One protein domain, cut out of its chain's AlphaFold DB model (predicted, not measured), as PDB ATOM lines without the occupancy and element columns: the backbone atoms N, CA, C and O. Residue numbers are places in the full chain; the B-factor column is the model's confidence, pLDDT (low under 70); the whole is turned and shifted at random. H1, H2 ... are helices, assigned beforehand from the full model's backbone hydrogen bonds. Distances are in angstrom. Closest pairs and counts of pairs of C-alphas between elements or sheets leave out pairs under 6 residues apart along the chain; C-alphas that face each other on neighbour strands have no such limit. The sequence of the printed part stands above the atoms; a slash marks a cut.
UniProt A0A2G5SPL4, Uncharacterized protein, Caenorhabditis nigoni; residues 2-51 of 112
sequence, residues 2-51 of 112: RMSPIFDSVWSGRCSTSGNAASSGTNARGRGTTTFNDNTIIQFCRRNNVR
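Overview. This is residues 2 to 51 of the 112 residues of an uncharacterized protein of Caenorhabditis nigoni (UniProt A0A2G5SPL4). Little regular structure is here: a short helix, H1, lies near the beginning of the printed part, a long loop of residues 12 to 37 winds away and folds back so that residues 35 to 36 pair with residues 13 to 14, and a second helix, H2, follows, with residues 43 to 49, of which 43 to 48 belong to H2, sticking out. The 50 printed residues have two named helices, H1 then H2, and no named strand; the class is all helix, with 18 residues in named elements. The whole is compact, with a radius of gyration of the C-alphas of 11.0 A and spans of 30 by 24 by 14 A.

Arrangement. Start at H1, residues 5 to 11, where 2 of 3 O i to N i+4 pairs are within hydrogen-bond range. Follow the long link of 26 residues; its residues 13 to 14 pair with residues 35 to 36, parallel, a pairing too short to be named. You then reach H2, residues 38 to 48, with every such pair within range. H1 and H2 are apart.

Along the chain. Find C-alpha 5 at (191.096, 226.448, 175.475); H1 runs 10.0 A from there. H2 runs 15.6 A from C-alpha 38 at (202.171, 237.350, 164.755) to C-alpha 48 at (193.327, 243.162, 176.201).

Size, cuts and confidence. The two C-alphas farthest apart, of Arg 31 and Asn 49, are 30.7 A apart. The printed part has no cut. Look for pLDDT under 70 at residue 2, residues 16 to 26 and residues 31 to 32.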
ATOM      1  N   ARG A   2     189.050 220.203 167.573       68.00
ATOM      2  CA  ARG A   2     189.869 221.242 168.214       68.00
ATOM      3  C   ARG A   2     189.980 220.920 169.705       68.00
ATOM      4  O   ARG A   2     188.981 220.509 170.291       68.00
ATOM      5  N   MET A   3     191.165 221.079 170.286       78.44
ATOM      6  CA  MET A   3     191.352 220.895 171.725       78.44
ATOM      7  C   MET A   3     190.685 222.025 172.529       78.44
ATOM      8  O   MET A   3     190.273 223.047 171.978       78.44
ATOM      9  N   SER A   4     190.529 221.827 173.839       86.81
ATOM     10  CA  SER A   4     189.927 222.837 174.715       86.81
ATOM     11  C   SER A   4     190.834 224.072 174.866       86.81
ATOM     12  O   SER A   4     192.054 223.958 174.730       86.81
ATOM     13  N   PRO A   5     190.287 225.252 175.221       86.06
ATOM     14  CA  PRO A   5     191.096 226.448 175.475       86.06
ATOM     15  C   PRO A   5     192.189 226.253 176.538       86.06
ATOM     16  O   PRO A   5     193.280 226.807 176.415       86.06
ATOM     17  N   ILE A   6     191.925 225.428 177.556       89.44
ATOM     18  CA  ILE A   6     192.908 225.075 178.589       89.44
ATOM     19  C   ILE A   6     194.074 224.304 177.966       89.44
ATOM     20  O   ILE A   6     195.230 224.620 178.232       89.44
ATOM     21  N   PHE A   7     193.793 223.350 177.079       89.12
ATOM     22  CA  PHE A   7     194.838 222.609 176.379       89.12
ATOM     23  C   PHE A   7     195.689 223.535 175.496       89.12
ATOM     24  O   PHE A   7     196.919 223.471 175.530       89.12
ATOM     25  N   ASP A   8     195.049 224.453 174.765       87.12
ATOM     26  CA  ASP A   8     195.744 225.439 173.933       87.12
ATOM     27  C   ASP A   8     196.615 226.401 174.766       87.12
ATOM     28  O   ASP A   8     197.693 226.788 174.313       87.12
ATOM     29  N   SER A   9     196.227 226.751 176.000       89.19
ATOM     30  CA  SER A   9     197.063 227.600 176.870       89.19
ATOM     31  C   SER A   9     198.404 226.959 177.251       89.19
ATOM     32  O   SER A   9     199.391 227.670 177.430       89.19
ATOM     33  N   VAL A  10     198.465 225.624 177.300       91.25
ATOM     34  CA  VAL A  10     199.671 224.872 177.677       91.25
ATOM     35  C   VAL A  10     200.495 224.473 176.450       91.25
ATOM     36  O   VAL A  10     201.724 224.558 176.472       91.25
ATOM     37  N   TRP A  11     199.834 224.057 175.366       89.75
ATOM     38  CA  TRP A  11     200.485 223.381 174.235       89.75
ATOM     39  C   TRP A  11     200.546 224.193 172.943       89.75
ATOM     40  O   TRP A  11     201.217 223.783 171.987       89.75
ATOM     41  N   SER A  12     199.873 225.345 172.874       88.38
ATOM     42  CA  SER A  12     199.938 226.170 171.668       88.38
ATOM     43  C   SER A  12     201.369 226.613 171.378       88.38
ATOM     44  O   SER A  12     202.134 226.962 172.279       88.38
ATOM     45  N   GLY A  13     201.737 226.622 170.101       86.25
ATOM     46  CA  GLY A  13     203.050 227.050 169.628       86.25
ATOM     47  C   GLY A  13     202.943 228.184 168.617       86.25
ATOM     48  O   GLY A  13     201.897 228.381 167.996       86.25
ATOM     49  N   ARG A  14     204.043 228.916 168.411       81.25
ATOM     50  CA  ARG A  14     204.129 229.822 167.261       81.25
ATOM     51  C   ARG A  14     203.987 229.019 165.968       81.25
ATOM     52  O   ARG A  14     204.560 227.941 165.833       81.25
ATOM     53  N   CYS A  15     203.237 229.571 165.027       74.38
ATOM     54  CA  CYS A  15     203.185 229.107 163.651       74.38
ATOM     55  C   CYS A  15     204.587 229.171 163.011       74.38
ATOM     56  O   CYS A  15     205.339 230.116 163.263       74.38
ATOM     57  N   SER A  16     204.936 228.175 162.188       65.56
ATOM     58  CA  SER A  16     206.156 228.193 161.363       65.56
ATOM     59  C   SER A  16     206.055 229.162 160.178       65.56
ATOM     60  O   SER A  16     207.074 229.582 159.638       65.56
ATOM     61  N   THR A  17     204.839 229.537 159.783       57.09
ATOM     62  CA  THR A  17     204.551 230.513 158.731       57.09
ATOM     63  C   THR A  17     204.591 231.936 159.296       57.09
ATOM     64  O   THR A  17     203.870 232.284 160.232       57.09
ATOM     65  N   SER A  18     205.437 232.781 158.712       51.09
ATOM     66  CA  SER A  18     205.499 234.218 158.998       51.09
ATOM     67  C   SER A  18     204.343 234.980 158.332       51.09
ATOM     68  O   SER A  18     203.919 234.629 157.232       51.09
ATOM     69  N   GLY A  19     203.870 236.064 158.956       53.06
ATOM     70  CA  GLY A  19     202.886 236.987 158.367       53.06
ATOM     71  C   GLY A  19     201.417 236.675 158.694       53.06
ATOM     72  O   GLY A  19     201.093 236.176 159.771       53.06
ATOM     73  N   ASN A  20     200.512 237.012 157.767       47.09
ATOM     74  CA  ASN A  20     199.054 236.999 157.976       47.09
ATOM     75  C   ASN A  20     198.403 235.607 157.876       47.09
ATOM     76  O   ASN A  20     197.187 235.494 158.025       47.09
ATOM     77  N   ALA A  21     199.172 234.549 157.613       48.53
ATOM     78  CA  ALA A  21     198.627 233.209 157.437       48.53
ATOM     79  C   ALA A  21     198.139 232.656 158.784       48.53
ATOM     80  O   ALA A  21     198.936 232.309 159.657       48.53
ATOM     81  N   ALA A  22     196.822 232.603 158.988       48.03
ATOM     82  CA  ALA A  22     196.222 231.903 160.116       48.03
ATOM     83  C   ALA A  22     196.407 230.395 159.902       48.03
ATOM     84  O   ALA A  22     195.546 229.736 159.323       48.03
ATOM     85  N   SER A  23     197.537 229.822 160.325       51.12
ATOM     86  CA  SER A  23     197.686 228.370 160.262       51.12
ATOM     87  C   SER A  23     196.874 227.747 161.398       51.12
ATOM     88  O   SER A  23     197.349 227.546 162.512       51.12
ATOM     89  N   SER A  24     195.619 227.417 161.140       51.84
ATOM     90  CA  SER A  24     195.017 226.278 161.829       51.84
ATOM     91  C   SER A  24     195.462 225.053 161.040       51.84
ATOM     92  O   SER A  24     194.861 224.754 160.018       51.84
ATOM     93  N   GLY A  25     196.587 224.427 161.401       53.62
ATOM     94  CA  GLY A  25     197.187 223.437 160.496       53.62
ATOM     95  C   GLY A  25     197.991 222.337 161.160       53.62
ATOM     96  O   GLY A  25     197.564 221.186 161.171       53.62
ATOM     97  N   THR A  26     199.148 222.661 161.723       58.28
ATOM     98  CA  THR A  26     200.091 221.642 162.199       58.28
ATOM     99  C   THR A  26     200.963 222.230 163.298       58.28
ATOM    100  O   THR A  26     201.998 222.841 163.050       58.28
ATOM    101  N   ASN A  27     200.536 222.053 164.548       71.81
ATOM    102  CA  ASN A  27     201.419 222.258 165.686       71.81
ATOM    103  C   ASN A  27     202.400 221.075 165.754       71.81
ATOM    104  O   ASN A  27     201.983 219.922 165.633       71.81
ATOM    105  N   ALA A  28     203.685 221.342 166.000       77.25
ATOM    106  CA  ALA A  28     204.697 220.302 166.219       77.25
ATOM    107  C   ALA A  28     204.357 219.357 167.394       77.25
ATOM    108  O   ALA A  28     204.945 218.289 167.519       77.25
ATOM    109  N   ARG A  29     203.408 219.742 168.256       80.81
ATOM    110  CA  ARG A  29     202.884 218.956 169.381       80.81
ATOM    111  C   ARG A  29     201.739 218.005 169.007       80.81
ATOM    112  O   ARG A  29     201.249 217.296 169.876       80.81
ATOM    113  N   GLY A  30     201.311 217.973 167.743       74.88
ATOM    114  CA  GLY A  30     200.306 217.032 167.239       74.88
ATOM    115  C   GLY A  30     199.001 217.679 166.767       74.88
ATOM    116  O   GLY A  30     198.769 218.884 166.906       74.88
ATOM    117  N   ARG A  31     198.134 216.850 166.167       68.50
ATOM    118  CA  ARG A  31     196.840 217.272 165.604       68.50
ATOM    119  C   ARG A  31     195.895 217.793 166.693       68.50
ATOM    120  O   ARG A  31     195.772 217.197 167.753       68.50
ATOM    121  N   GLY A  32     195.177 218.873 166.383       68.44
ATOM    122  CA  GLY A  32     194.155 219.458 167.262       68.44
ATOM    123  C   GLY A  32     194.656 220.570 168.188       68.44
ATOM    124  O   GLY A  32     193.824 221.322 168.691       68.44
ATOM    125  N   THR A  33     195.974 220.719 168.355       73.31
ATOM    126  CA  THR A  33     196.591 221.819 169.115       73.31
ATOM    127  C   THR A  33     196.720 223.063 168.243       73.31
ATOM    128  O   THR A  33     197.241 222.988 167.126       73.31
ATOM    129  N   THR A  34     196.298 224.222 168.744       82.06
ATOM    130  CA  THR A  34     196.381 225.472 167.985       82.06
ATOM    131  C   THR A  34     197.827 225.958 167.816       82.06
ATOM    132  O   THR A  34     198.677 225.816 168.696       82.06
ATOM    133  N   THR A  35     198.109 226.567 166.666       84.19
ATOM    134  CA  THR A  35     199.266 227.449 166.466       84.19
ATOM    135  C   THR A  35     198.797 228.888 166.309       84.19
ATOM    136  O   THR A  35     197.716 229.122 165.773       84.19
ATOM    137  N   PHE A  36     199.604 229.852 166.742       84.94
ATOM    138  CA  PHE A  36     199.302 231.280 166.612       84.94
ATOM    139  C   PHE A  36     200.387 232.000 165.806       84.94
ATOM    140  O   PHE A  36     201.576 231.699 165.931       84.94
ATOM    141  N   ASN A  37     199.975 232.948 164.967       85.12
ATOM    142  CA  ASN A  37     200.881 233.792 164.191       85.12
ATOM    143  C   ASN A  37     201.053 235.169 164.852       85.12
ATOM    144  O   ASN A  37     200.452 235.466 165.888       85.12
ATOM    145  N   ASP A  38     201.872 236.018 164.235       86.38
ATOM    146  CA  ASP A  38     202.171 237.350 164.755       86.38
ATOM    147  C   ASP A  38     200.930 238.254 164.846       86.38
ATOM    148  O   ASP A  38     200.755 238.951 165.845       86.38
ATOM    149  N   ASN A  39     200.004 238.168 163.889       86.50
ATOM    150  CA  ASN A  39     198.759 238.938 163.933       86.50
ATOM    151  C   ASN A  39     197.843 238.524 165.079       86.50
ATOM    152  O   ASN A  39     197.268 239.392 165.732       86.50
ATOM    153  N   THR A  40     197.705 237.221 165.334       87.00
ATOM    154  CA  THR A  40     196.905 236.713 166.453       87.00
ATOM    155  C   THR A  40     197.440 237.258 167.775       87.00
ATOM    156  O   THR A  40     196.654 237.720 168.600       87.00
ATOM    157  N   ILE A  41     198.767 237.274 167.948       90.06
ATOM    158  CA  ILE A  41     199.408 237.853 169.134       90.06
ATOM    159  C   ILE A  41     199.116 239.357 169.210       90.06
ATOM    160  O   ILE A  41     198.593 239.818 170.217       90.06
ATOM    161  N   ILE A  42     199.405 240.118 168.146       91.81
ATOM    162  CA  ILE A  42     199.220 241.578 168.127       91.81
ATOM    163  C   ILE A  42     197.772 241.950 168.460       91.81
ATOM    164  O   ILE A  42     197.534 242.845 169.271       91.81
ATOM    165  N   GLN A  43     196.800 241.273 167.845       92.88
ATOM    166  CA  GLN A  43     195.383 241.531 168.087       92.88
ATOM    167  C   GLN A  43     194.977 241.186 169.519       92.88
ATOM    168  O   GLN A  43     194.248 241.961 170.135       92.88
ATOM    169  N   PHE A  44     195.453 240.061 170.059       93.31
ATOM    170  CA  PHE A  44     195.177 239.671 171.439       93.31
ATOM    171  C   PHE A  44     195.764 240.675 172.438       93.31
ATOM    172  O   PHE A  44     195.038 241.171 173.298       93.31
ATOM    173  N   CYS A  45     197.044 241.022 172.292       94.25
ATOM    174  CA  CYS A  45     197.735 241.976 173.156       94.25
ATOM    175  C   CYS A  45     197.061 243.353 173.126       94.25
ATOM    176  O   CYS A  45     196.764 243.911 174.178       94.25
ATOM    177  N   ARG A  46     196.734 243.873 171.932       95.69
ATOM    178  CA  ARG A  46     196.045 245.167 171.779       95.69
ATOM    179  C   ARG A  46     194.643 245.159 172.377       95.69
ATOM    180  O   ARG A  46     194.289 246.093 173.080       95.69
ATOM    181  N   ARG A  47     193.849 244.118 172.103       97.38
ATOM    182  CA  ARG A  47     192.462 244.024 172.584       97.38
ATOM    183  C   ARG A  47     192.381 244.002 174.105       97.38
ATOM    184  O   ARG A  47     191.438 244.550 174.657       97.38
ATOM    185  N   ASN A  48     193.342 243.352 174.754       96.56
ATOM    186  CA  ASN A  48     193.327 243.162 176.201       96.56
ATOM    187  C   ASN A  48     194.270 244.118 176.945       96.56
ATOM    188  O   ASN A  48     194.313 244.072 178.166       96.56
ATOM    189  N   ASN A  49     195.013 244.971 176.230       94.19
ATOM    190  CA  ASN A  49     196.066 245.821 176.785       94.19
ATOM    191  C   ASN A  49     197.088 245.031 177.633       94.19
ATOM    192  O   ASN A  49     197.363 245.365 178.781       94.19
ATOM    193  N   VAL A  50     197.619 243.941 177.068       93.81
ATOM    194  CA  VAL A  50     198.556 243.032 177.755       93.81
ATOM    195  C   VAL A  50     199.782 242.712 176.910       93.81
ATOM    196  O   VAL A  50     199.768 242.832 175.687       93.81
ATOM    197  N   ARG A  51     200.816 242.192 177.577       92.06
ATOM    198  CA  ARG A  51     201.972 241.519 176.975       92.06
ATOM    199  C   ARG A  51     201.941 240.033 177.333       92.06
ATOM    200  O   ARG A  51     201.539 239.676 178.436       92.06
TER     201      ARG A  51